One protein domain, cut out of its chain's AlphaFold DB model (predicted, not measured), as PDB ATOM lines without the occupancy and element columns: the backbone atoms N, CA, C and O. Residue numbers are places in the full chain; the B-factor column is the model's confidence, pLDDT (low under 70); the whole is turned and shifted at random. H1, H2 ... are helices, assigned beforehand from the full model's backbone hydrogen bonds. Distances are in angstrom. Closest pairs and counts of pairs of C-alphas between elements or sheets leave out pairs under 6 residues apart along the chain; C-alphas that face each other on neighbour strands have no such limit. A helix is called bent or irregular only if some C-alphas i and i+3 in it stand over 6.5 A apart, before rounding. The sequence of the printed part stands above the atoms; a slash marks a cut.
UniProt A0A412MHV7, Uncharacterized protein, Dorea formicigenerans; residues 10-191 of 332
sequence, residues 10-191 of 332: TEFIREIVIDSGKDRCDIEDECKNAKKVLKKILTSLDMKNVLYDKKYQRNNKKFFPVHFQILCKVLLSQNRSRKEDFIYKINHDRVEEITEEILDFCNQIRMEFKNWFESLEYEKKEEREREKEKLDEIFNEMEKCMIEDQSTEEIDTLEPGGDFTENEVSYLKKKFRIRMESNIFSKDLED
ATOM      1  N   THR A  10     -35.597  38.506 -22.105       82.00
ATOM      2  CA  THR A  10     -34.576  39.520 -21.818       82.00
ATOM      3  C   THR A  10     -33.591  39.039 -20.761       82.00
ATOM      4  O   THR A  10     -32.397  39.265 -20.935       82.00
ATOM      5  N   GLU A  11     -34.064  38.362 -19.713       82.75
ATOM      6  CA  GLU A  11     -33.205  37.745 -18.690       82.75
ATOM      7  C   GLU A  11     -32.277  36.712 -19.323       82.75
ATOM      8  O   GLU A  11     -31.063  36.800 -19.177       82.75
ATOM      9  N   PHE A  12     -32.843  35.815 -20.126       82.81
ATOM     10  CA  PHE A  12     -32.098  34.780 -20.830       82.81
ATOM     11  C   PHE A  12     -31.005  35.346 -21.761       82.81
ATOM     12  O   PHE A  12     -29.855  34.915 -21.705       82.81
ATOM     13  N   ILE A  13     -31.324  36.348 -22.594       86.06
ATOM     14  CA  ILE A  13     -30.317  36.975 -23.472       86.06
ATOM     15  C   ILE A  13     -29.220  37.659 -22.654       86.06
ATOM     16  O   ILE A  13     -28.050  37.588 -23.027       86.06
ATOM     17  N   ARG A  14     -29.584  38.315 -21.547       86.56
ATOM     18  CA  ARG A  14     -28.620  38.990 -20.677       86.56
ATOM     19  C   ARG A  14     -27.631  38.002 -20.071       86.56
ATOM     20  O   ARG A  14     -26.444  38.301 -20.042       86.56
ATOM     21  N   GLU A  15     -28.092  36.829 -19.652       83.56
ATOM     22  CA  GLU A  15     -27.207  35.784 -19.136       83.56
ATOM     23  C   GLU A  15     -26.239  35.261 -20.198       83.56
ATOM     24  O   GLU A  15     -25.055  35.144 -19.913       83.56
ATOM     25  N   ILE A  16     -26.693  35.031 -21.436       82.31
ATOM     26  CA  ILE A  16     -25.792  34.624 -22.530       82.31
ATOM     27  C   ILE A  16     -24.706  35.676 -22.774       82.31
ATOM     28  O   ILE A  16     -23.542  35.336 -22.973       82.31
ATOM     29  N   VAL A  17     -25.080  36.958 -22.780       83.75
ATOM     30  CA  VAL A  17     -24.125  38.056 -22.986       83.75
ATOM     31  C   VAL A  17     -23.111  38.116 -21.842       83.75
ATOM     32  O   VAL A  17     -21.921  38.268 -22.105       83.75
ATOM     33  N   ILE A  18     -23.552  37.948 -20.595       82.69
ATOM     34  CA  ILE A  18     -22.661  37.914 -19.428       82.69
ATOM     35  C   ILE A  18     -21.705  36.715 -19.510       82.69
ATOM     36  O   ILE A  18     -20.498  36.888 -19.354       82.69
ATOM     37  N   ASP A  19     -22.221  35.529 -19.830       77.25
ATOM     38  CA  ASP A  19     -21.428  34.301 -19.953       77.25
ATOM     39  C   ASP A  19     -20.418  34.361 -21.109       77.25
ATOM     40  O   ASP A  19     -19.412  33.657 -21.085       77.25
ATOM     41  N   SER A  20     -20.633  35.236 -22.100       72.75
ATOM     42  CA  SER A  20     -19.664  35.474 -23.178       72.75
ATOM     43  C   SER A  20     -18.414  36.260 -22.745       72.75
ATOM     44  O   SER A  20     -17.519  36.468 -23.561       72.75
ATOM     45  N   GLY A  21     -18.335  36.683 -21.475       67.69
ATOM     46  CA  GLY A  21     -17.162  37.349 -20.899       67.69
ATOM     47  C   GLY A  21     -17.014  38.823 -21.283       67.69
ATOM     48  O   GLY A  21     -15.922  39.374 -21.167       67.69
ATOM     49  N   LYS A  22     -18.089  39.466 -21.758       66.94
ATOM     50  CA  LYS A  22     -18.080  40.880 -22.166       66.94
ATOM     51  C   LYS A  22     -18.223  41.833 -20.974       66.94
ATOM     52  O   LYS A  22     -18.918  41.528 -20.004       66.94
ATOM     53  N   ASP A  23     -17.584  43.000 -21.073       62.78
ATOM     54  CA  ASP A  23     -17.534  44.001 -20.003       62.78
ATOM     55  C   ASP A  23     -18.912  44.556 -19.613       62.78
ATOM     56  O   ASP A  23     -19.799  44.770 -20.444       62.78
ATOM     57  N   ARG A  24     -19.091  44.832 -18.312       60.66
ATOM     58  CA  ARG A  24     -20.401  45.194 -17.739       60.66
ATOM     59  C   ARG A  24     -20.973  46.520 -18.243       60.66
ATOM     60  O   ARG A  24     -22.188  46.700 -18.173       60.66
ATOM     61  N   CYS A  25     -20.127  47.422 -18.741       59.84
ATOM     62  CA  CYS A  25     -20.546  48.751 -19.189       59.84
ATOM     63  C   CYS A  25     -21.383  48.718 -20.482       59.84
ATOM     64  O   CYS A  25     -22.233  49.586 -20.649       59.84
ATOM     65  N   ASP A  26     -21.248  47.674 -21.311       79.75
ATOM     66  CA  ASP A  26     -21.902  47.588 -22.630       79.75
ATOM     67  C   ASP A  26     -22.998  46.507 -22.710       79.75
ATOM     68  O   ASP A  26     -23.545  46.231 -23.781       79.75
ATOM     69  N   ILE A  27     -23.371  45.889 -21.578       82.88
ATOM     70  CA  ILE A  27     -24.284  44.729 -21.547       82.88
ATOM     71  C   ILE A  27     -25.608  45.013 -22.259       82.88
ATOM     72  O   ILE A  27     -26.137  44.135 -22.941       82.88
ATOM     73  N   GLU A  28     -26.188  46.202 -22.094       83.75
ATOM     74  CA  GLU A  28     -27.493  46.504 -22.691       83.75
ATOM     75  C   GLU A  28     -27.433  46.626 -24.212       83.75
ATOM     76  O   GLU A  28     -28.333  46.136 -24.904       83.75
ATOM     77  N   ASP A  29     -26.371  47.225 -24.741       85.06
ATOM     78  CA  ASP A  29     -26.177  47.354 -26.182       85.06
ATOM     79  C   ASP A  29     -25.783  46.018 -26.810       85.06
ATOM     80  O   ASP A  29     -26.316  45.648 -27.861       85.06
ATOM     81  N   GLU A  30     -24.996  45.212 -26.103       85.44
ATOM     82  CA  GLU A  30     -24.717  43.826 -26.474       85.44
ATOM     83  C   GLU A  30     -25.982  42.960 -26.471       85.44
ATOM     84  O   GLU A  30     -26.224  42.202 -27.411       85.44
ATOM     85  N   CYS A  31     -26.873  43.130 -25.489       88.12
ATOM     86  CA  CYS A  31     -28.174  42.460 -25.475       88.12
ATOM     87  C   CYS A  31     -29.036  42.868 -26.678       88.12
ATOM     88  O   CYS A  31     -29.679  42.015 -27.301       88.12
ATOM     89  N   LYS A  32     -29.076  44.161 -27.031       87.62
ATOM     90  CA  LYS A  32     -29.791  44.636 -28.231       87.62
ATOM     91  C   LYS A  32     -29.189  44.027 -29.497       87.62
ATOM     92  O   LYS A  32     -29.941  43.608 -30.382       87.62
ATOM     93  N   ASN A  33     -27.864  43.952 -29.582       87.25
ATOM     94  CA  ASN A  33     -27.160  43.365 -30.714       87.25
ATOM     95  C   ASN A  33     -27.434  41.858 -30.837       87.25
ATOM     96  O   ASN A  33     -27.845  41.394 -31.898       87.25
ATOM     97  N   ALA A  34     -27.329  41.104 -29.740       88.19
ATOM     98  CA  ALA A  34     -27.635  39.675 -29.696       88.19
ATOM     99  C   ALA A  34     -29.064  39.381 -30.181       88.19
ATOM    100  O   ALA A  34     -29.269  38.496 -31.012       88.19
ATOM    101  N   LYS A  35     -30.054  40.181 -29.757       89.56
ATOM    102  CA  LYS A  35     -31.443  40.072 -30.240       89.56
ATOM    103  C   LYS A  35     -31.555  40.308 -31.752       89.56
ATOM    104  O   LYS A  35     -32.269  39.571 -32.432       89.56
ATOM    105  N   LYS A  36     -30.863  41.321 -32.291       89.56
ATOM    106  CA  LYS A  36     -30.840  41.610 -33.739       89.56
ATOM    107  C   LYS A  36     -30.210  40.464 -34.528       89.56
ATOM    108  O   LYS A  36     -30.801  40.018 -35.510       89.56
ATOM    109  N   VAL A  37     -29.055  39.972 -34.081       88.81
ATOM    110  CA  VAL A  37     -28.345  38.869 -34.738       88.81
ATOM    111  C   VAL A  37     -29.179  37.594 -34.716       88.81
ATOM    112  O   VAL A  37     -29.387  36.992 -35.765       88.81
ATOM    113  N   LEU A  38     -29.737  37.222 -33.564       90.75
ATOM    114  CA  LEU A  38     -30.594  36.045 -33.449       90.75
ATOM    115  C   LEU A  38     -31.797  36.128 -34.398       90.75
ATOM    116  O   LEU A  38     -32.110  35.162 -35.090       90.75
ATOM    117  N   LYS A  39     -32.451  37.294 -34.486       90.38
ATOM    118  CA  LYS A  39     -33.563  37.508 -35.422       90.38
ATOM    119  C   LYS A  39     -33.126  37.323 -36.877       90.38
ATOM    120  O   LYS A  39     -33.887  36.743 -37.650       90.38
ATOM    121  N   LYS A  40     -31.938  37.811 -37.250       89.56
ATOM    122  CA  LYS A  40     -31.380  37.639 -38.599       89.56
ATOM    123  C   LYS A  40     -31.144  36.159 -38.902       89.56
ATOM    124  O   LYS A  40     -31.725  35.654 -39.855       89.56
ATOM    125  N   ILE A  41     -30.417  35.460 -38.030       90.31
ATOM    126  CA  ILE A  41     -30.119  34.025 -38.155       90.31
ATOM    127  C   ILE A  41     -31.409  33.208 -38.306       90.31
ATOM    128  O   ILE A  41     -31.562  32.456 -39.264       90.31
ATOM    129  N   LEU A  42     -32.382  33.405 -37.409       89.06
ATOM    130  CA  LEU A  42     -33.660  32.687 -37.457       89.06
ATOM    131  C   LEU A  42     -34.486  33.023 -38.703       89.06
ATOM    132  O   LEU A  42     -35.295  32.206 -39.126       89.06
ATOM    133  N   THR A  43     -34.320  34.209 -39.291       86.56
ATOM    134  CA  THR A  43     -34.998  34.561 -40.548       86.56
ATOM    135  C   THR A  43     -34.368  33.827 -41.726       86.56
ATOM    136  O   THR A  43     -35.098  33.208 -42.492       86.56
ATOM    137  N   SER A  44     -33.038  33.824 -41.836       85.00
ATOM    138  CA  SER A  44     -32.325  33.098 -42.896       85.00
ATOM    139  C   SER A  44     -32.553  31.579 -42.813       85.00
ATOM    140  O   SER A  44     -32.620  30.908 -43.840       85.00
ATOM    141  N   LEU A  45     -32.775  31.043 -41.606       82.06
ATOM    142  CA  LEU A  45     -33.154  29.642 -41.376       82.06
ATOM    143  C   LEU A  45     -34.658  29.336 -41.545       82.06
ATOM    144  O   LEU A  45     -35.050  28.188 -41.362       82.06
ATOM    145  N   ASP A  46     -35.503  30.315 -41.883       78.88
ATOM    146  CA  ASP A  46     -36.969  30.162 -41.983       78.88
ATOM    147  C   ASP A  46     -37.641  29.669 -40.673       78.88
ATOM    148  O   ASP A  46     -38.551  28.838 -40.613       78.88
ATOM    149  N   MET A  47     -37.144  30.192 -39.551       83.38
ATOM    150  CA  MET A  47     -37.584  29.889 -38.182       83.38
ATOM    151  C   MET A  47     -38.068  31.130 -37.420       83.38
ATOM    152  O   MET A  47     -38.348  31.068 -36.222       83.38
ATOM    153  N   LYS A  48     -38.214  32.272 -38.102       84.44
ATOM    154  CA  LYS A  48     -38.605  33.556 -37.499       84.44
ATOM    155  C   LYS A  48     -39.914  33.482 -36.702       84.44
ATOM    156  O   LYS A  48     -40.042  34.182 -35.698       84.44
ATOM    157  N   ASN A  49     -40.863  32.642 -37.121       81.12
ATOM    158  CA  ASN A  49     -42.190  32.529 -36.505       81.12
ATOM    159  C   ASN A  49     -42.135  32.138 -35.022       81.12
ATOM    160  O   ASN A  49     -42.974  32.594 -34.248       81.12
ATOM    161  N   VAL A  50     -41.104  31.401 -34.602       78.56
ATOM    162  CA  VAL A  50     -40.926  30.976 -33.205       78.56
ATOM    163  C   VAL A  50     -40.793  32.181 -32.264       78.56
ATOM    164  O   VAL A  50     -41.298  32.164 -31.146       78.56
ATOM    165  N   LEU A  51     -40.207  33.293 -32.730       78.69
ATOM    166  CA  LEU A  51     -40.100  34.527 -31.941       78.69
ATOM    167  C   LEU A  51     -41.452  35.211 -31.685       78.69
ATOM    168  O   LEU A  51     -41.528  36.101 -30.831       78.69
ATOM    169  N   TYR A  52     -42.492  34.863 -32.440       80.38
ATOM    170  CA  TYR A  52     -43.808  35.507 -32.410       80.38
ATOM    171  C   TYR A  52     -44.925  34.567 -31.958       80.38
ATOM    172  O   TYR A  52     -46.073  35.004 -31.882       80.38
ATOM    173  N   ASP A  53     -44.600  33.319 -31.623       80.38
ATOM    174  CA  ASP A  53     -45.585  32.343 -31.179       80.38
ATOM    175  C   ASP A  53     -46.290  32.830 -29.900       80.38
ATOM    176  O   ASP A  53     -45.660  33.202 -28.902       80.38
ATOM    177  N   LYS A  54     -47.627  32.855 -29.951       80.38
ATOM    178  CA  LYS A  54     -48.482  33.276 -28.837       80.38
ATOM    179  C   LYS A  54     -48.400  32.304 -27.661       80.38
ATOM    180  O   LYS A  54     -48.584  32.739 -26.530       80.38
ATOM    181  N   LYS A  55     -48.064  31.029 -27.899       81.31
ATOM    182  CA  LYS A  55     -47.864  30.018 -26.845       81.31
ATOM    183  C   LYS A  55     -46.752  30.405 -25.868       81.31
ATOM    184  O   LYS A  55     -46.775  29.996 -24.714       81.31
ATOM    185  N   TYR A  56     -45.803  31.227 -26.315       78.94
ATOM    186  CA  TYR A  56     -44.665  31.695 -25.524       78.94
ATOM    187  C   TYR A  56     -44.887  33.088 -24.927       78.94
ATOM    188  O   TYR A  56     -43.936  33.739 -24.499       78.94
ATOM    189  N   GLN A  57     -46.126  33.584 -24.913       78.44
ATOM    190  CA  GLN A  57     -46.470  34.883 -24.343       78.44
ATOM    191  C   GLN A  57     -47.368  34.713 -23.122       78.44
ATOM    192  O   GLN A  57     -48.450  34.141 -23.201       78.44
ATOM    193  N   ARG A  58     -46.937  35.268 -21.987       76.56
ATOM    194  CA  ARG A  58     -47.728  35.341 -20.755       76.56
ATOM    195  C   ARG A  58     -47.615  36.746 -20.178       76.56
ATOM    196  O   ARG A  58     -46.507  37.237 -19.976       76.56
ATOM    197  N   ASN A  59     -48.746  37.406 -19.926       76.75
ATOM    198  CA  ASN A  59     -48.803  38.763 -19.359       76.75
ATOM    199  C   ASN A  59     -47.894  39.772 -20.099       76.75
ATOM    200  O   ASN A  59     -47.093  40.467 -19.475       76.75
ATOM    201  N   ASN A  60     -47.959  39.807 -21.438       75.44
ATOM    202  CA  ASN A  60     -47.117  40.638 -22.321       75.44
ATOM    203  C   ASN A  60     -45.593  40.405 -22.213       75.44
ATOM    204  O   ASN A  60     -44.809  41.144 -22.810       75.44
ATOM    205  N   LYS A  61     -45.153  39.360 -21.503       78.62
ATOM    206  CA  LYS A  61     -43.757  38.914 -21.440       78.62
ATOM    207  C   LYS A  61     -43.579  37.630 -22.249       78.62
ATOM    208  O   LYS A  61     -44.461  36.773 -22.278       78.62
ATOM    209  N   LYS A  62     -42.427  37.505 -22.916       80.25
ATOM    210  CA  LYS A  62     -42.059  36.306 -23.681       80.25
ATOM    211  C   LYS A  62     -41.290  35.327 -22.804       80.25
ATOM    212  O   LYS A  62     -40.256  35.709 -22.256       80.25
ATOM    213  N   PHE A  63     -41.768  34.093 -22.737       79.69
ATOM    214  CA  PHE A  63     -41.159  32.973 -22.029       79.69
ATOM    215  C   PHE A  63     -40.916  31.853 -23.021       79.69
ATOM    216  O   PHE A  63     -41.859  31.283 -23.565       79.69
ATOM    217  N   PHE A  64     -39.647  31.569 -23.277       77.44
ATOM    218  CA  PHE A  64     -39.281  30.540 -24.230       77.44
ATOM    219  C   PHE A  64     -39.100  29.192 -23.539       77.44
ATOM    220  O   PHE A  64     -38.547  29.149 -22.439       77.44
ATOM    221  N   PRO A  65     -39.527  28.092 -24.174       77.38
ATOM    222  CA  PRO A  65     -39.258  26.761 -23.668       77.38
ATOM    223  C   PRO A  65     -37.759  26.450 -23.749       77.38
ATOM    224  O   PRO A  65     -37.005  27.099 -24.481       77.38
ATOM    225  N   VAL A  66     -37.347  25.437 -22.999       78.81
ATOM    226  CA  VAL A  66     -35.951  25.030 -22.807       78.81
ATOM    227  C   VAL A  66     -35.238  24.788 -24.130       78.81
ATOM    228  O   VAL A  66     -34.205  25.401 -24.389       78.81
ATOM    229  N   HIS A  67     -35.820  23.969 -25.004       80.62
ATOM    230  CA  HIS A  67     -35.245  23.684 -26.319       80.62
ATOM    231  C   HIS A  67     -34.958  24.945 -27.150       80.62
ATOM    232  O   HIS A  67     -33.933  25.031 -27.824       80.62
ATOM    233  N   PHE A  68     -35.816  25.969 -27.066       82.62
ATOM    234  CA  PHE A  68     -35.584  27.221 -27.783       82.62
ATOM    235  C   PHE A  68     -34.515  28.090 -27.115       82.62
ATOM    236  O   PHE A  68     -33.748  28.759 -27.809       82.62
ATOM    237  N   GLN A  69     -34.428  28.072 -25.783       83.56
ATOM    238  CA  GLN A  69     -33.324  28.712 -25.066       83.56
ATOM    239  C   GLN A  69     -31.984  28.081 -25.469       83.56
ATOM    240  O   GLN A  69     -31.049  28.798 -25.819       83.56
ATOM    241  N   ILE A  70     -31.912  26.750 -25.529       86.38
ATOM    242  CA  ILE A  70     -30.720  26.025 -25.983       86.38
ATOM    243  C   ILE A  70     -30.370  26.400 -27.426       86.38
ATOM    244  O   ILE A  70     -29.238  26.804 -27.688       86.38
ATOM    245  N   LEU A  71     -31.349  26.387 -28.340       88.06
ATOM    246  CA  LEU A  71     -31.147  26.833 -29.721       88.06
ATOM    247  C   LEU A  71     -30.541  28.239 -29.782       88.06
ATOM    248  O   LEU A  71     -29.543  28.466 -30.461       88.06
ATOM    249  N   CYS A  72     -31.137  29.194 -29.068       87.56
ATOM    250  CA  CYS A  72     -30.672  30.576 -29.076       87.56
ATOM    251  C   CYS A  72     -29.255  30.707 -28.516       87.56
ATOM    252  O   CYS A  72     -28.465  31.479 -29.059       87.56
ATOM    253  N   LYS A  73     -28.933  29.961 -27.454       88.19
ATOM    254  CA  LYS A  73     -27.602  29.963 -26.852       88.19
ATOM    255  C   LYS A  73     -26.559  29.448 -27.835       88.19
ATOM    256  O   LYS A  73     -25.605  30.171 -28.110       88.19
ATOM    257  N   VAL A  74     -26.784  28.269 -28.416       90.69
ATOM    258  CA  VAL A  74     -25.840  27.653 -29.357       90.69
ATOM    259  C   VAL A  74     -25.665  28.520 -30.603       90.69
ATOM    260  O   VAL A  74     -24.535  28.755 -31.016       90.69
ATOM    261  N   LEU A  75     -26.743  29.080 -31.170       91.31
ATOM    262  CA  LEU A  75     -26.646  30.002 -32.313       91.31
ATOM    263  C   LEU A  75     -25.839  31.263 -31.982       91.31
ATOM    264  O   LEU A  75     -25.085  31.764 -32.818       91.31
ATOM    265  N   LEU A  76     -26.009  31.810 -30.775       88.81
ATOM    266  CA  LEU A  76     -25.300  33.015 -30.365       88.81
ATOM    267  C   LEU A  76     -23.831  32.748 -30.020       88.81
ATOM    268  O   LEU A  76     -23.030  33.663 -30.217       88.81
ATOM    269  N   SER A  77     -23.474  31.538 -29.587       87.31
ATOM    270  CA  SER A  77     -22.101  31.153 -29.237       87.31
ATOM    271  C   SER A  77     -21.233  30.731 -30.427       87.31
ATOM    272  O   SER A  77     -20.020  30.613 -30.269       87.31
ATOM    273  N   GLN A  78     -21.810  30.508 -31.611       87.19
ATOM    274  CA  GLN A  78     -21.038  30.134 -32.801       87.19
ATOM    275  C   GLN A  78     -20.075  31.241 -33.253       87.19
ATOM    276  O   GLN A  78     -20.398  32.435 -33.190       87.19
ATOM    277  N   ASN A  79     -18.943  30.825 -33.832       84.06
ATOM    278  CA  ASN A  79     -18.044  31.726 -34.546       84.06
ATOM    279  C   ASN A  79     -18.717  32.295 -35.807       84.06
ATOM    280  O   ASN A  79     -19.625  31.699 -36.390       84.06
ATOM    281  N   ARG A  80     -18.306  33.503 -36.189       84.12
ATOM    282  CA  ARG A  80     -18.934  34.293 -37.261       84.12
ATOM    283  C   ARG A  80     -17.915  35.004 -38.141       84.12
ATOM    284  O   ARG A  80     -18.289  35.897 -38.896       84.12
ATOM    285  N   SER A  81     -16.640  34.692 -37.964       84.88
ATOM    286  CA  SER A  81     -15.540  35.520 -38.450       84.88
ATOM    287  C   SER A  81     -15.048  35.062 -39.818       84.88
ATOM    288  O   SER A  81     -14.541  35.874 -40.589       84.88
ATOM    289  N   ARG A  82     -15.173  33.767 -40.120       88.56
ATOM    290  CA  ARG A  82     -14.599  33.136 -41.309       88.56
ATOM    291  C   ARG A  82     -15.683  32.740 -42.299       88.56
ATOM    292  O   ARG A  82     -16.811  32.457 -41.907       88.56
ATOM    293  N   LYS A  83     -15.340  32.692 -43.589       88.69
ATOM    294  CA  LYS A  83     -16.295  32.393 -44.672       88.69
ATOM    295  C   LYS A  83     -16.858  30.976 -44.602       88.69
ATOM    296  O   LYS A  83     -17.911  30.721 -45.191       88.69
ATOM    297  N   GLU A  84     -16.127  30.100 -43.929       87.56
ATOM    298  CA  GLU A  84     -16.428  28.700 -43.679       87.56
ATOM    299  C   GLU A  84     -17.340  28.523 -42.454       87.56
ATOM    300  O   GLU A  84     -17.986  27.493 -42.336       87.56
ATOM    301  N   ASP A  85     -17.446  29.523 -41.569       89.44
ATOM    302  CA  ASP A  85     -18.235  29.400 -40.341       89.44
ATOM    303  C   ASP A  85     -19.742  29.290 -40.649       89.44
ATOM    304  O   ASP A  85     -20.302  30.072 -41.428       89.44
ATOM    305  N   PHE A  86     -20.434  28.392 -39.940       91.12
ATOM    306  CA  PHE A  86     -21.875  28.145 -40.085       91.12
ATOM    307  C   PHE A  86     -22.718  29.433 -40.029       91.12
ATOM    308  O   PHE A  86     -23.500  29.733 -40.935       91.12
ATOM    309  N   ILE A  87     -22.513  30.261 -38.996       91.31
ATOM    310  CA  ILE A  87     -23.253  31.523 -38.846       91.31
ATOM    311  C   ILE A  87     -22.813  32.577 -39.862       91.31
ATOM    312  O   ILE A  87     -23.630  33.423 -40.239       91.31
ATOM    313  N   TYR A  88     -21.564  32.550 -40.340       91.31
ATOM    314  CA  TYR A  88     -21.152  33.446 -41.419       91.31
ATOM    315  C   TYR A  88     -21.951  33.145 -42.686       91.31
ATOM    316  O   TYR A  88     -22.522  34.068 -43.269       91.31
ATOM    317  N   LYS A  89     -22.041  31.868 -43.084       92.12
ATOM    318  CA  LYS A  89     -22.810  31.430 -44.257       92.12
ATOM    319  C   LYS A  89     -24.281  31.837 -44.147       92.12
ATOM    320  O   LYS A  89     -24.801  32.475 -45.058       92.12
ATOM    321  N   ILE A  90     -24.913  31.595 -42.996       88.38
ATOM    322  CA  ILE A  90     -26.311  31.985 -42.744       88.38
ATOM    323  C   ILE A  90     -26.504  33.506 -42.829       88.38
ATOM    324  O   ILE A  90     -27.443  33.976 -43.463       88.38
ATOM    325  N   ASN A  91     -25.611  34.297 -42.228       86.38
ATOM    326  CA  ASN A  91     -25.724  35.759 -42.234       86.38
ATOM    327  C   ASN A  91     -25.514  36.404 -43.611       86.38
ATOM    328  O   ASN A  91     -25.888  37.570 -43.776       86.38
ATOM    329  N   HIS A  92     -24.898  35.687 -44.549       87.00
ATOM    330  CA  HIS A  92     -24.659  36.125 -45.925       87.00
ATOM    331  C   HIS A  92     -25.555  35.384 -46.925       87.00
ATOM    332  O   HIS A  92     -25.218  35.315 -48.101       87.00
ATOM    333  N   ASP A  93     -26.667  34.811 -46.448       82.38
ATOM    334  CA  ASP A  93     -27.671  34.103 -47.248       82.38
ATOM    335  C   ASP A  93     -27.120  32.941 -48.102       82.38
ATOM    336  O   ASP A  93     -27.762  32.518 -49.057       82.38
ATOM    337  N   ARG A  94     -25.975  32.366 -47.703       87.00
ATOM    338  CA  ARG A  94     -25.333  31.172 -48.292       87.00
ATOM    339  C   ARG A  94     -25.805  29.888 -47.603       87.00
ATOM    340  O   ARG A  94     -25.010  29.023 -47.236       87.00
ATOM    341  N   VAL A  95     -27.106  29.800 -47.332       86.19
ATOM    342  CA  VAL A  95     -27.723  28.694 -46.572       86.19
ATOM    343  C   VAL A  95     -27.585  27.362 -47.319       86.19
ATOM    344  O   VAL A  95     -27.515  26.319 -46.690       86.19
ATOM    345  N   GLU A  96     -27.466  27.380 -48.643       83.56
ATOM    346  CA  GLU A  96     -27.222  26.201 -49.482       83.56
ATOM    347  C   GLU A  96     -25.857  25.529 -49.251       83.56
ATOM    348  O   GLU A  96     -25.633  24.396 -49.686       83.56
ATOM    349  N   GLU A  97     -24.933  26.220 -48.581       90.38
ATOM    350  CA  GLU A  97     -23.559  25.769 -48.365       90.38
ATOM    351  C   GLU A  97     -23.321  25.161 -46.978       90.38
ATOM    352  O   GLU A  97     -22.185  24.808 -46.672       90.38
ATOM    353  N   ILE A  98     -24.348  25.067 -46.126       88.50
ATOM    354  CA  ILE A  98     -24.179  24.701 -44.706       88.50
ATOM    355  C   ILE A  98     -24.316  23.203 -44.420       88.50
ATOM    356  O   ILE A  98     -24.384  22.811 -43.263       88.50
ATOM    357  N   THR A  99     -24.460  22.373 -45.460       84.56
ATOM    358  CA  THR A  99     -24.867  20.960 -45.324       84.56
ATOM    359  C   THR A  99     -23.906  20.150 -44.450       84.56
ATOM    360  O   THR A  99     -24.359  19.296 -43.692       84.56
ATOM    361  N   GLU A 100     -22.605  20.422 -44.534       86.50
ATOM    362  CA  GLU A 100     -21.573  19.698 -43.779       86.50
ATOM    363  C   GLU A 100     -21.575  20.092 -42.293       86.50
ATOM    364  O   GLU A 100     -21.288  19.272 -41.424       86.50
ATOM    365  N   GLU A 101     -21.970  21.326 -41.983       91.19
ATOM    366  CA  GLU A 101     -21.979  21.882 -40.633       91.19
ATOM    367  C   GLU A 101     -23.245  21.559 -39.833       91.19
ATOM    368  O   GLU A 101     -23.245  21.728 -38.614       91.19
ATOM    369  N   ILE A 102     -24.324  21.096 -40.479       88.25
ATOM    370  CA  ILE A 102     -25.603  20.809 -39.797       88.25
ATOM    371  C   ILE A 102     -25.400  19.776 -38.689       88.25
ATOM    372  O   ILE A 102     -25.896  19.964 -37.578       88.25
ATOM    373  N   LEU A 103     -24.656  18.704 -38.976       87.19
ATOM    374  CA  LEU A 103     -24.437  17.632 -38.009       87.19
ATOM    375  C   LEU A 103     -23.635  18.126 -36.800       87.19
ATOM    376  O   LEU A 103     -23.994  17.818 -35.664       87.19
ATOM    377  N   ASP A 104     -22.585  18.919 -37.032       91.00
ATOM    378  CA  ASP A 104     -21.793  19.507 -35.950       91.00
ATOM    379  C   ASP A 104     -22.639  20.467 -35.105       91.00
ATOM    380  O   ASP A 104     -22.696  20.342 -33.881       91.00
ATOM    381  N   PHE A 105     -23.409  21.346 -35.751       91.38
ATOM    382  CA  PHE A 105     -24.340  22.242 -35.071       91.38
ATOM    383  C   PHE A 105     -25.365  21.480 -34.212       91.38
ATOM    384  O   PHE A 105     -25.573  21.817 -33.043       91.38
ATOM    385  N   CYS A 106     -25.973  20.414 -34.737       89.31
ATOM    386  CA  CYS A 106     -26.912  19.587 -33.980       89.31
ATOM    387  C   CYS A 106     -26.232  18.820 -32.837       89.31
ATOM    388  O   CYS A 106     -26.828  18.653 -31.772       89.31
ATOM    389  N   ASN A 107     -24.975  18.403 -32.996       89.50
ATOM    390  CA  ASN A 107     -24.207  17.816 -31.899       89.50
ATOM    391  C   ASN A 107     -23.936  18.833 -30.787       89.50
ATOM    392  O   ASN A 107     -24.068  18.493 -29.613       89.50
ATOM    393  N   GLN A 108     -23.657  20.092 -31.125       91.44
ATOM    394  CA  GLN A 108     -23.531  21.161 -30.135       91.44
ATOM    395  C   GLN A 108     -24.849  21.425 -29.390       91.44
ATOM    396  O   GLN A 108     -24.834  21.600 -28.173       91.44
ATOM    397  N   ILE A 109     -25.996  21.367 -30.078       91.31
ATOM    398  CA  ILE A 109     -27.324  21.418 -29.439       91.31
ATOM    399  C   ILE A 109     -27.495  20.263 -28.442       91.31
ATOM    400  O   ILE A 109     -27.852  20.504 -27.290       91.31
ATOM    401  N   ARG A 110     -27.193  19.020 -28.846       89.31
ATOM    402  CA  ARG A 110     -27.285  17.828 -27.978       89.31
ATOM    403  C   ARG A 110     -26.364  17.926 -26.757       89.31
ATOM    404  O   ARG A 110     -26.783  17.592 -25.650       89.31
ATOM    405  N   MET A 111     -25.131  18.404 -26.937       90.50
ATOM    406  CA  MET A 111     -24.205  18.656 -25.826       90.50
ATOM    407  C   MET A 111     -24.767  19.699 -24.863       90.50
ATOM    408  O   MET A 111     -24.691  19.520 -23.651       90.50
ATOM    409  N   GLU A 112     -25.386  20.754 -25.381       89.75
ATOM    410  CA  GLU A 112     -25.956  21.796 -24.537       89.75
ATOM    411  C   GLU A 112     -27.199  21.321 -23.770       89.75
ATOM    412  O   GLU A 112     -27.360  21.675 -22.603       89.75
ATOM    413  N   PHE A 113     -28.022  20.445 -24.357       88.31
ATOM    414  CA  PHE A 113     -29.062  19.720 -23.618       88.31
ATOM    415  C   PHE A 113     -28.484  18.856 -22.499       88.31
ATOM    416  O   PHE A 113     -29.022  18.870 -21.395       88.31
ATOM    417  N   LYS A 114     -27.388  18.133 -22.757       87.19
ATOM    418  CA  LYS A 114     -26.710  17.322 -21.738       87.19
ATOM    419  C   LYS A 114     -26.190  18.191 -20.590       87.19
ATOM    420  O   LYS A 114     -26.474  17.897 -19.433       87.19
ATOM    421  N   ASN A 115     -25.542  19.313 -20.906       86.62
ATOM    422  CA  ASN A 115     -25.112  20.293 -19.907       86.62
ATOM    423  C   ASN A 115     -26.304  20.805 -19.086       86.62
ATOM    424  O   ASN A 115     -26.211  20.916 -17.863       86.62
ATOM    425  N   TRP A 116     -27.433  21.106 -19.742       84.25
ATOM    426  CA  TRP A 116     -28.670  21.551 -19.088       84.25
ATOM    427  C   TRP A 116     -29.225  20.507 -18.123       84.25
ATOM    428  O   TRP A 116     -29.612  20.831 -17.005       84.25
ATOM    429  N   PHE A 117     -29.235  19.255 -18.569       84.44
ATOM    430  CA  PHE A 117     -29.714  18.110 -17.815       84.44
ATOM    431  C   PHE A 117     -28.864  17.849 -16.563       84.44
ATOM    432  O   PHE A 117     -29.414  17.653 -15.482       84.44
ATOM    433  N   GLU A 118     -27.534  17.903 -16.679       84.56
ATOM    434  CA  GLU A 118     -26.605  17.669 -15.561       84.56
ATOM    435  C   GLU A 118     -26.604  18.829 -14.549       84.56
ATOM    436  O   GLU A 118     -26.589  18.624 -13.331       84.56
ATOM    437  N   SER A 119     -26.671  20.070 -15.034       82.94
ATOM    438  CA  SER A 119     -26.641  21.275 -14.189       82.94
ATOM    439  C   SER A 119     -28.023  21.772 -13.754       82.94
ATOM    440  O   SER A 119     -28.134  22.870 -13.202       82.94
ATOM    441  N   LEU A 120     -29.070  20.962 -13.954       83.88
ATOM    442  CA  LEU A 120     -30.413  21.263 -13.475       83.88
ATOM    443  C   LEU A 120     -30.391  21.470 -11.955       83.88
ATOM    444  O   LEU A 120     -29.856  20.647 -11.209       83.88
ATOM    445  N   GLU A 121     -30.945  22.588 -11.494       82.00
ATOM    446  CA  GLU A 121     -30.997  22.886 -10.067       82.00
ATOM    447  C   GLU A 121     -32.073  22.061  -9.365       82.00
ATOM    448  O   GLU A 121     -33.208  21.950  -9.838       82.00
ATOM    449  N   TYR A 122     -31.701  21.551  -8.197       86.12
ATOM    450  CA  TYR A 122     -32.599  20.968  -7.221       86.12
ATOM    451  C   TYR A 122     -32.249  21.557  -5.860       86.12
ATOM    452  O   TYR A 122     -31.104  21.458  -5.419       86.12
ATOM    453  N   GLU A 123     -33.221  22.200  -5.225       84.44
ATOM    454  CA  GLU A 123     -33.075  22.731  -3.875       84.44
ATOM    455  C   GLU A 123     -33.987  21.938  -2.953       84.44
ATOM    456  O   GLU A 123     -35.210  21.912  -3.138       84.44
ATOM    457  N   LYS A 124     -33.356  21.282  -1.981       86.75
ATOM    458  CA  LYS A 124     -34.018  20.514  -0.941       86.75
ATOM    459  C   LYS A 124     -34.793  21.466  -0.023       86.75
ATOM    460  O   LYS A 124     -34.192  22.339   0.598       86.75
ATOM    461  N   LYS A 125     -36.114  21.312   0.056       87.44
ATOM    462  CA  LYS A 125     -37.015  22.163   0.858       87.44
ATOM    463  C   LYS A 125     -37.426  21.520   2.173       87.44
ATOM    464  O   LYS A 125     -37.688  22.230   3.140       87.44
ATOM    465  N   GLU A 126     -37.470  20.195   2.219       84.75
ATOM    466  CA  GLU A 126     -37.865  19.428   3.399       84.75
ATOM    467  C   GLU A 126     -36.757  18.452   3.804       84.75
ATOM    468  O   GLU A 126     -36.067  17.890   2.961       84.75
ATOM    469  N   GLU A 127     -36.588  18.190   5.101       80.75
ATOM    470  CA  GLU A 127     -35.517  17.309   5.595       80.75
ATOM    471  C   GLU A 127     -35.632  15.867   5.061       80.75
ATOM    472  O   GLU A 127     -34.614  15.224   4.794       80.75
ATOM    473  N   ARG A 128     -36.870  15.402   4.827       85.69
ATOM    474  CA  ARG A 128     -37.184  14.079   4.259       85.69
ATOM    475  C   ARG A 128     -36.863  13.930   2.769       85.69
ATOM    476  O   ARG A 128     -36.826  12.804   2.285       85.69
ATOM    477  N   GLU A 129     -36.677  15.032   2.045       89.94
ATOM    478  CA  GLU A 129     -36.359  14.993   0.616       89.94
ATOM    479  C   GLU A 129     -34.962  14.404   0.388       89.94
ATOM    480  O   GLU A 129     -34.022  14.623   1.164       89.94
ATOM    481  N   ARG A 130     -34.808  13.654  -0.701       91.19
ATOM    482  CA  ARG A 130     -33.515  13.105  -1.108       91.19
ATOM    483  C   ARG A 130     -32.590  14.209  -1.609       91.19
ATOM    484  O   ARG A 130     -33.026  15.265  -2.062       91.19
ATOM    485  N   GLU A 131     -31.294  13.933  -1.544       92.00
ATOM    486  CA  GLU A 131     -30.285  14.758  -2.206       92.00
ATOM    487  C   GLU A 131     -30.386  14.617  -3.727       92.00
ATOM    488  O   GLU A 131     -30.793  13.567  -4.235       92.00
ATOM    489  N   LYS A 132     -29.956  15.657  -4.453       90.94
ATOM    490  CA  LYS A 132     -29.995  15.697  -5.923       90.94
ATOM    491  C   LYS A 132     -29.370  14.451  -6.557       90.94
ATOM    492  O   LYS A 132     -29.966  13.872  -7.456       90.94
ATOM    493  N   GLU A 133     -28.203  14.027  -6.073       90.56
ATOM    494  CA  GLU A 133     -27.468  12.874  -6.617       90.56
ATOM    495  C   GLU A 133     -28.315  11.595  -6.606       90.56
ATOM    496  O   GLU A 133     -28.376  10.885  -7.605       90.56
ATOM    497  N   LYS A 134     -29.071  11.358  -5.527       92.00
ATOM    498  CA  LYS A 134     -29.968  10.200  -5.427       92.00
ATOM    499  C   LYS A 134     -31.158  10.304  -6.376       92.00
ATOM    500  O   LYS A 134     -31.581   9.303  -6.938       92.00
ATOM    501  N   LEU A 135     -31.719  11.501  -6.560       92.38
ATOM    502  CA  LEU A 135     -32.790  11.710  -7.542       92.38
ATOM    503  C   LEU A 135     -32.282  11.525  -8.973       92.38
ATOM    504  O   LEU A 135     -33.015  11.036  -9.829       92.38
ATOM    505  N   ASP A 136     -31.030  11.892  -9.233       91.88
ATOM    506  CA  ASP A 136     -30.390  11.688 -10.526       91.88
ATOM    507  C   ASP A 136     -30.166  10.201 -10.823       91.88
ATOM    508  O   ASP A 136     -30.419   9.781 -11.950       91.88
ATOM    509  N   GLU A 137     -29.757   9.409  -9.829       93.06
ATOM    510  CA  GLU A 137     -29.658   7.945  -9.927       93.06
ATOM    511  C   GLU A 137     -31.020   7.301 -10.199       93.06
ATOM    512  O   GLU A 137     -31.156   6.562 -11.172       93.06
ATOM    513  N   ILE A 138     -32.043   7.659  -9.413       92.69
ATOM    514  CA  ILE A 138     -33.422   7.177  -9.595       92.69
ATOM    515  C   ILE A 138     -33.921   7.492 -11.006       92.69
ATOM    516  O   ILE A 138     -34.499   6.635 -11.669       92.69
ATOM    517  N   PHE A 139     -33.673   8.711 -11.492       92.38
ATOM    518  CA  PHE A 139     -34.052   9.076 -12.850       92.38
ATOM    519  C   PHE A 139     -33.366   8.193 -13.898       92.38
ATOM    520  O   PHE A 139     -34.010   7.793 -14.861       92.38
ATOM    521  N   ASN A 140     -32.072   7.903 -13.739       90.88
ATOM    522  CA  ASN A 140     -31.335   7.081 -14.701       90.88
ATOM    523  C   ASN A 140     -31.841   5.629 -14.716       90.88
ATOM    524  O   ASN A 140     -31.861   5.002 -15.775       90.88
ATOM    525  N   GLU A 141     -32.253   5.096 -13.562       91.50
ATOM    526  CA  GLU A 141     -32.893   3.779 -13.468       91.50
ATOM    527  C   GLU A 141     -34.255   3.773 -14.171       91.50
ATOM    528  O   GLU A 141     -34.466   2.940 -15.052       91.50
ATOM    529  N   MET A 142     -35.116   4.756 -13.880       89.31
ATOM    530  CA  MET A 142     -36.401   4.935 -14.572       89.31
ATOM    531  C   MET A 142     -36.207   5.095 -16.086       89.31
ATOM    532  O   MET A 142     -36.911   4.490 -16.884       89.31
ATOM    533  N   GLU A 143     -35.225   5.891 -16.525       88.75
ATOM    534  CA  GLU A 143     -34.932   6.071 -17.951       88.75
ATOM    535  C   GLU A 143     -34.577   4.743 -18.622       88.75
ATOM    536  O   GLU A 143     -35.022   4.478 -19.738       88.75
ATOM    537  N   LYS A 144     -33.805   3.893 -17.943       88.88
ATOM    538  CA  LYS A 144     -33.439   2.579 -18.464       88.88
ATOM    539  C   LYS A 144     -34.668   1.678 -18.622       88.88
ATOM    540  O   LYS A 144     -34.829   1.098 -19.694       88.88
ATOM    541  N   CYS A 145     -35.539   1.620 -17.617       86.81
ATOM    542  CA  CYS A 145     -36.791   0.861 -17.667       86.81
ATOM    543  C   CYS A 145     -37.721   1.380 -18.774       86.81
ATOM    544  O   CYS A 145     -38.131   0.616 -19.641       86.81
ATOM    545  N   MET A 146     -37.934   2.697 -18.856       88.50
ATOM    546  CA  MET A 146     -38.733   3.325 -19.918       88.50
ATOM    547  C   MET A 146     -38.214   3.017 -21.336       88.50
ATOM    548  O   MET A 146     -39.004   2.880 -22.271       88.50
ATOM    549  N   ILE A 147     -36.891   2.909 -21.522       85.50
ATOM    550  CA  ILE A 147     -36.285   2.520 -22.808       85.50
ATOM    551  C   ILE A 147     -36.527   1.037 -23.110       85.50
ATOM    552  O   ILE A 147     -36.850   0.704 -24.252       85.50
ATOM    553  N   GLU A 148     -36.347   0.161 -22.121       87.31
ATOM    554  CA  GLU A 148     -36.559  -1.286 -22.254       87.31
ATOM    555  C   GLU A 148     -38.030  -1.607 -22.566       87.31
ATOM    556  O   GLU A 148     -38.306  -2.384 -23.482       87.31
ATOM    557  N   ASP A 149     -38.956  -0.923 -21.894       87.00
ATOM    558  CA  ASP A 149     -40.401  -1.132 -22.012       87.00
ATOM    559  C   ASP A 149     -41.056  -0.311 -23.134       87.00
ATOM    560  O   ASP A 149     -42.231  -0.506 -23.448       87.00
ATOM    561  N   GLN A 150     -40.315   0.618 -23.750       83.94
ATOM    562  CA  GLN A 150     -40.830   1.580 -24.736       83.94
ATOM    563  C   GLN A 150     -42.075   2.346 -24.237       83.94
ATOM    564  O   GLN A 150     -42.992   2.635 -25.009       83.94
ATOM    565  N   SER A 151     -42.102   2.685 -22.946       85.00
ATOM    566  CA  SER A 151     -43.240   3.301 -22.255       85.00
ATOM    567  C   SER A 151     -42.799   4.491 -21.405       85.00
ATOM    568  O   SER A 151     -41.675   4.534 -20.916       85.00
ATOM    569  N   THR A 152     -43.692   5.466 -21.213       85.88
ATOM    570  CA  THR A 152     -43.501   6.616 -20.306       85.88
ATOM    571  C   THR A 152     -44.334   6.490 -19.029       85.88
ATOM    572  O   THR A 152     -44.397   7.419 -18.227       85.88
ATOM    573  N   GLU A 153     -44.972   5.338 -18.814       85.69
ATOM    574  CA  GLU A 153     -45.920   5.129 -17.717       85.69
ATOM    575  C   GLU A 153     -45.290   5.358 -16.336       85.69
ATOM    576  O   GLU A 153     -45.913   5.997 -15.487       85.69
ATOM    577  N   GLU A 154     -44.037   4.937 -16.130       83.69
ATOM    578  CA  GLU A 154     -43.317   5.127 -14.861       83.69
ATOM    579  C   GLU A 154     -43.215   6.600 -14.443       83.69
ATOM    580  O   GLU A 154     -43.378   6.928 -13.268       83.69
ATOM    581  N   ILE A 155     -42.973   7.510 -15.395       86.56
ATOM    582  CA  ILE A 155     -42.871   8.939 -15.088       86.56
ATOM    583  C   ILE A 155     -44.241   9.625 -15.081       86.56
ATOM    584  O   ILE A 155     -44.464  10.554 -14.298       86.56
ATOM    585  N   ASP A 156     -45.171   9.176 -15.924       85.12
ATOM    586  CA  ASP A 156     -46.507   9.763 -16.033       85.12
ATOM    587  C   ASP A 156     -47.322   9.520 -14.755       85.12
ATOM    588  O   ASP A 156     -47.921  10.458 -14.214       85.12
ATOM    589  N   THR A 157     -47.249   8.297 -14.221       86.62
ATOM    590  CA  THR A 157     -47.933   7.855 -12.992       86.62
ATOM    591  C   THR A 157     -47.239   8.290 -11.701       86.62
ATOM    592  O   THR A 157     -47.760   8.059 -10.610       86.62
ATOM    593  N   LEU A 158     -46.087   8.961 -11.796       88.06
ATOM    594  CA  LEU A 158     -45.363   9.462 -10.634       88.06
ATOM    595  C   LEU A 158     -46.173  10.568  -9.926       88.06
ATOM    596  O   LEU A 158     -46.326  11.683 -10.447       88.06
ATOM    597  N   GLU A 159     -46.671  10.265  -8.726       86.62
ATOM    598  CA  GLU A 159     -47.521  11.150  -7.921       86.62
ATOM    599  C   GLU A 159     -46.908  11.490  -6.549       86.62
ATOM    600  O   GLU A 159     -46.204  10.673  -5.947       86.62
ATOM    601  N   PRO A 160     -47.164  12.707  -6.030       86.62
ATOM    602  CA  PRO A 160     -46.715  13.100  -4.699       86.62
ATOM    603  C   PRO A 160     -47.480  12.358  -3.594       86.62
ATOM    604  O   PRO A 160     -48.690  12.170  -3.682       86.62
ATOM    605  N   GLY A 161     -46.789  12.007  -2.505       71.94
ATOM    606  CA  GLY A 161     -47.398  11.399  -1.310       71.94
ATOM    607  C   GLY A 161     -47.168   9.892  -1.156       71.94
ATOM    608  O   GLY A 161     -47.467   9.357  -0.090       71.94
ATOM    609  N   GLY A 162     -46.602   9.237  -2.174       75.00
ATOM    610  CA  GLY A 162     -45.982   7.913  -2.060       75.00
ATOM    611  C   GLY A 162     -44.527   8.014  -1.588       75.00
ATOM    612  O   GLY A 162     -44.221   8.713  -0.622       75.00
ATOM    613  N   ASP A 163     -43.609   7.375  -2.317       82.56
ATOM    614  CA  ASP A 163     -42.165   7.405  -2.028       82.56
ATOM    615  C   ASP A 163     -41.496   8.760  -2.318       82.56
ATOM    616  O   ASP A 163     -40.326   8.961  -1.976       82.56
ATOM    617  N   PHE A 164     -42.214   9.694  -2.947       89.50
ATOM    618  CA  PHE A 164     -41.701  10.993  -3.367       89.50
ATOM    619  C   PHE A 164     -42.569  12.147  -2.859       89.50
ATOM    620  O   PHE A 164     -43.802  12.090  -2.808       89.50
ATOM    621  N   THR A 165     -41.897  13.235  -2.508       90.44
ATOM    622  CA  THR A 165     -42.504  14.538  -2.233       90.44
ATOM    623  C   THR A 165     -42.883  15.259  -3.529       90.44
ATOM    624  O   THR A 165     -42.390  14.943  -4.611       90.44
ATOM    625  N   GLU A 166     -43.723  16.291  -3.434       90.25
ATOM    626  CA  GLU A 166     -44.100  17.120  -4.590       90.25
ATOM    627  C   GLU A 166     -42.890  17.782  -5.271       90.25
ATOM    628  O   GLU A 166     -42.826  17.850  -6.501       90.25
ATOM    629  N   ASN A 167     -41.898  18.213  -4.486       90.06
ATOM    630  CA  ASN A 167     -40.675  18.829  -4.997       90.06
ATOM    631  C   ASN A 167     -39.824  17.819  -5.794       90.06
ATOM    632  O   ASN A 167     -39.356  18.136  -6.889       90.06
ATOM    633  N   GLU A 168     -39.682  16.590  -5.289       90.94
ATOM    634  CA  GLU A 168     -38.957  15.503  -5.964       90.94
ATOM    635  C   GLU A 168     -39.658  15.061  -7.254       90.94
ATOM    636  O   GLU A 168     -39.015  14.961  -8.301       90.94
ATOM    637  N   VAL A 169     -40.983  14.864  -7.218       90.69
ATOM    638  CA  VAL A 169     -41.776  14.517  -8.412       90.69
ATOM    639  C   VAL A 169     -41.650  15.606  -9.478       90.69
ATOM    640  O   VAL A 169     -41.448  15.307 -10.656       90.69
ATOM    641  N   SER A 170     -41.720  16.880  -9.075       89.56
ATOM    642  CA  SER A 170     -41.537  18.015  -9.984       89.56
ATOM    643  C   SER A 170     -40.157  17.998 -10.651       89.56
ATOM    644  O   SER A 170     -40.057  18.191 -11.866       89.56
ATOM    645  N   TYR A 171     -39.100  17.713  -9.885       90.38
ATOM    646  CA  TYR A 171     -37.737  17.599 -10.398       90.38
ATOM    647  C   TYR A 171     -37.588  16.463 -11.420       90.38
ATOM    648  O   TYR A 171     -37.101  16.700 -12.528       90.38
ATOM    649  N   LEU A 172     -38.071  15.260 -11.095       90.94
ATOM    650  CA  LEU A 172     -37.991  14.084 -11.969       90.94
ATOM    651  C   LEU A 172     -38.778  14.283 -13.274       90.94
ATOM    652  O   LEU A 172     -38.231  14.093 -14.363       90.94
ATOM    653  N   LYS A 173     -40.023  14.779 -13.190       88.69
ATOM    654  CA  LYS A 173     -40.842  15.109 -14.374       88.69
ATOM    655  C   LYS A 173     -40.182  16.180 -15.245       88.69
ATOM    656  O   LYS A 173     -40.235  16.115 -16.475       88.69
ATOM    657  N   LYS A 174     -39.510  17.158 -14.633       86.25
ATOM    658  CA  LYS A 174     -38.750  18.177 -15.364       86.25
ATOM    659  C   LYS A 174     -37.541  17.577 -16.078       86.25
ATOM    660  O   LYS A 174     -37.326  17.896 -17.247       86.25
ATOM    661  N   LYS A 175     -36.787  16.694 -15.420       87.94
ATOM    662  CA  LYS A 175     -35.662  15.970 -16.028       87.94
ATOM    663  C   LYS A 175     -36.103  15.149 -17.240       87.94
ATOM    664  O   LYS A 175     -35.505  15.265 -18.311       87.94
ATOM    665  N   PHE A 176     -37.213  14.425 -17.105       86.88
ATOM    666  CA  PHE A 176     -37.818  13.669 -18.200       86.88
ATOM    667  C   PHE A 176     -38.179  14.563 -19.387       86.88
ATOM    668  O   PHE A 176     -37.795  14.297 -20.527       86.88
ATOM    669  N   ARG A 177     -38.857  15.682 -19.116       83.06
ATOM    670  CA  ARG A 177     -39.240  16.640 -20.154       83.06
ATOM    671  C   ARG A 177     -38.030  17.162 -20.931       83.06
ATOM    672  O   ARG A 177     -38.105  17.250 -22.151       83.06
ATOM    673  N   ILE A 178     -36.917  17.477 -20.264       82.69
ATOM    674  CA  ILE A 178     -35.672  17.906 -20.935       82.69
ATOM    675  C   ILE A 178     -35.180  16.832 -21.888       82.69
ATOM    676  O   ILE A 178     -34.791  17.135 -23.014       82.69
ATOM    677  N   ARG A 179     -35.183  15.581 -21.425       83.31
ATOM    678  CA  ARG A 179     -34.693  14.445 -22.193       83.31
ATOM    679  C   ARG A 179     -35.526  14.216 -23.450       83.31
ATOM    680  O   ARG A 179     -34.972  14.096 -24.541       83.31
ATOM    681  N   MET A 180     -36.848  14.256 -23.308       79.50
ATOM    682  CA  MET A 180     -37.782  14.156 -24.428       79.50
ATOM    683  C   MET A 180     -37.645  15.330 -25.398       79.50
ATOM    684  O   MET A 180     -37.553  15.120 -26.607       79.50
ATOM    685  N   GLU A 181     -37.564  16.558 -24.875       80.31
ATOM    686  CA  GLU A 181     -37.324  17.746 -25.693       80.31
ATOM    687  C   GLU A 181     -36.003  17.618 -26.459       80.31
ATOM    688  O   GLU A 181     -35.999  17.857 -27.658       80.31
ATOM    689  N   SER A 182     -34.915  17.161 -25.832       82.94
ATOM    690  CA  SER A 182     -33.624  16.933 -26.495       82.94
ATOM    691  C   SER A 182     -33.743  15.982 -27.688       82.94
ATOM    692  O   SER A 182     -33.215  16.277 -28.762       82.94
ATOM    693  N   ASN A 183     -34.423  14.848 -27.510       76.31
ATOM    694  CA  ASN A 183     -34.513  13.802 -28.530       76.31
ATOM    695  C   ASN A 183     -35.366  14.234 -29.728       76.31
ATOM    696  O   ASN A 183     -34.926  14.105 -30.872       76.31
ATOM    697  N   ILE A 184     -36.557  14.779 -29.468       77.50
ATOM    698  CA  ILE A 184     -37.490  15.202 -30.520       77.50
ATOM    699  C   ILE A 184     -36.952  16.451 -31.219       77.50
ATOM    700  O   ILE A 184     -36.787  16.471 -32.438       77.50
ATOM    701  N   PHE A 185     -36.594  17.479 -30.445       81.62
ATOM    702  CA  PHE A 185     -36.200  18.769 -30.997       81.62
ATOM    703  C   PHE A 185     -34.927  18.685 -31.831       81.62
ATOM    704  O   PHE A 185     -34.865  19.301 -32.890       81.62
ATOM    705  N   SER A 186     -33.908  17.945 -31.379       79.00
ATOM    706  CA  SER A 186     -32.639  17.881 -32.114       79.00
ATOM    707  C   SER A 186     -32.817  17.238 -33.488       79.00
ATOM    708  O   SER A 186     -32.206  17.695 -34.449       79.00
ATOM    709  N   LYS A 187     -33.664  16.205 -33.587       77.06
ATOM    710  CA  LYS A 187     -33.959  15.527 -34.852       77.06
ATOM    711  C   LYS A 187     -34.787  16.418 -35.780       77.06
ATOM    712  O   LYS A 187     -34.390  16.645 -36.918       77.06
ATOM    713  N   ASP A 188     -35.868  17.002 -35.265       80.19
ATOM    714  CA  ASP A 188     -36.724  17.908 -36.040       80.19
ATOM    715  C   ASP A 188     -35.951  19.141 -36.541       80.19
ATOM    716  O   ASP A 188     -36.178  19.632 -37.651       80.19
ATOM    717  N   LEU A 189     -35.025  19.655 -35.726       83.19
ATOM    718  CA  LEU A 189     -34.162  20.778 -36.077       83.19
ATOM    719  C   LEU A 189     -33.183  20.411 -37.196       83.19
ATOM    720  O   LEU A 189     -33.044  21.186 -38.144       83.19
ATOM    721  N   GLU A 190     -32.535  19.249 -37.092       85.19
ATOM    722  CA  GLU A 190     -31.633  18.712 -38.116       85.19
ATOM    723  C   GLU A 190     -32.350  18.621 -39.467       85.19
ATOM    724  O   GLU A 190     -31.918  19.236 -40.448       85.19
ATOM    725  N   ASP A 191     -33.514  17.967 -39.482       78.50
ATOM    726  CA  ASP A 191     -34.330  17.775 -40.681       78.50
ATOM    727  C   ASP A 191     -34.788  19.108 -41.282       78.50
ATOM    728  O   ASP A 191     -34.785  19.287 -42.505       78.50
TER     729      ASP A 191
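Overview. This is residues 10 to 191 of the 332 residues of an uncharacterized protein of Dorea formicigenerans (UniProt A0A412MHV7). Two long helices, H6 and H9, lie side by side; H7 and H8 pack on H9, while H4 crosses the pair and joins it to H2, on which H1 and H5 pack. The printed part has 182 residues, with nine named helices, H1 to H9 in order, and no named strand: all helix. It is only just compact, close to loose, with a radius of gyration of the C-alphas of 19.1 A and spans of 56 by 40 by 31 A.

Arrangement. H1, residues 10 to 19, touches H2, residues 24 to 44, at C-alphas 14 and 31, 5.9 A. H2 is irregular, C-alphas 25 and 28 being 8.1 A apart. H3, residues 48 to 52, only just touches residues 39 to 42 of H2, with 3 pairs of C-alphas within 8 A, the closest 42 and 48, 5.0 A. Residues 72 to 76 of H4, residues 66 to 77, touch residues 34 to 41 of H2, about perpendicular at 75 degrees; the closest C-alphas are 38 and 76, 6.8 A. H5, residues 86 to 91, touches residues 40 to 44 of H2, closest at C-alphas 44 and 90, 6.1 A. H6, residues 101 to 118, touches H4 with residues 108 to 113, closest at C-alphas 74 and 109, 6.4 A. H6 touches H9, residues 166 to 191, at a shallow tilt of 2 degrees, opposite ways; the closest C-alphas are 113 and 182, 6.1 A. Residues 135 to 139 of H7, residues 132 to 149, touch residues 168 to 176 of H9, closest at C-alphas 139 and 172, 6.4 A. H8, residues 153 to 156, touches H9, closest at C-alphas 155 and 173, 6.5 A. Every O i to N i+4 pair is within hydrogen-bond range in H1, H4, H5, H6 and H7, against 15 of 17 in H2, 21 of 22 in H9 and 0 of 1 in H3, where 2 of 2 O i to N i+3 pairs are; H8 is too short for such a pair.

Along the chain. H1 begins at C-alpha 10 (-34.576, 39.520, -21.818), and H9 ends at C-alpha 191 (-34.330, 17.775, -40.681). From first to last C-alpha H2 measures 30.4 A, H6 25.8 A, H7 25.5 A and H9 37.4 A.

Size, cuts and confidence. The two C-alphas farthest apart, of Lys 83 and Gly 162, are 57.4 A apart. The printed part has no cut; the links H3 to H4 and H6 to H7 are long. Residues 21 to 25 have pLDDT under 70.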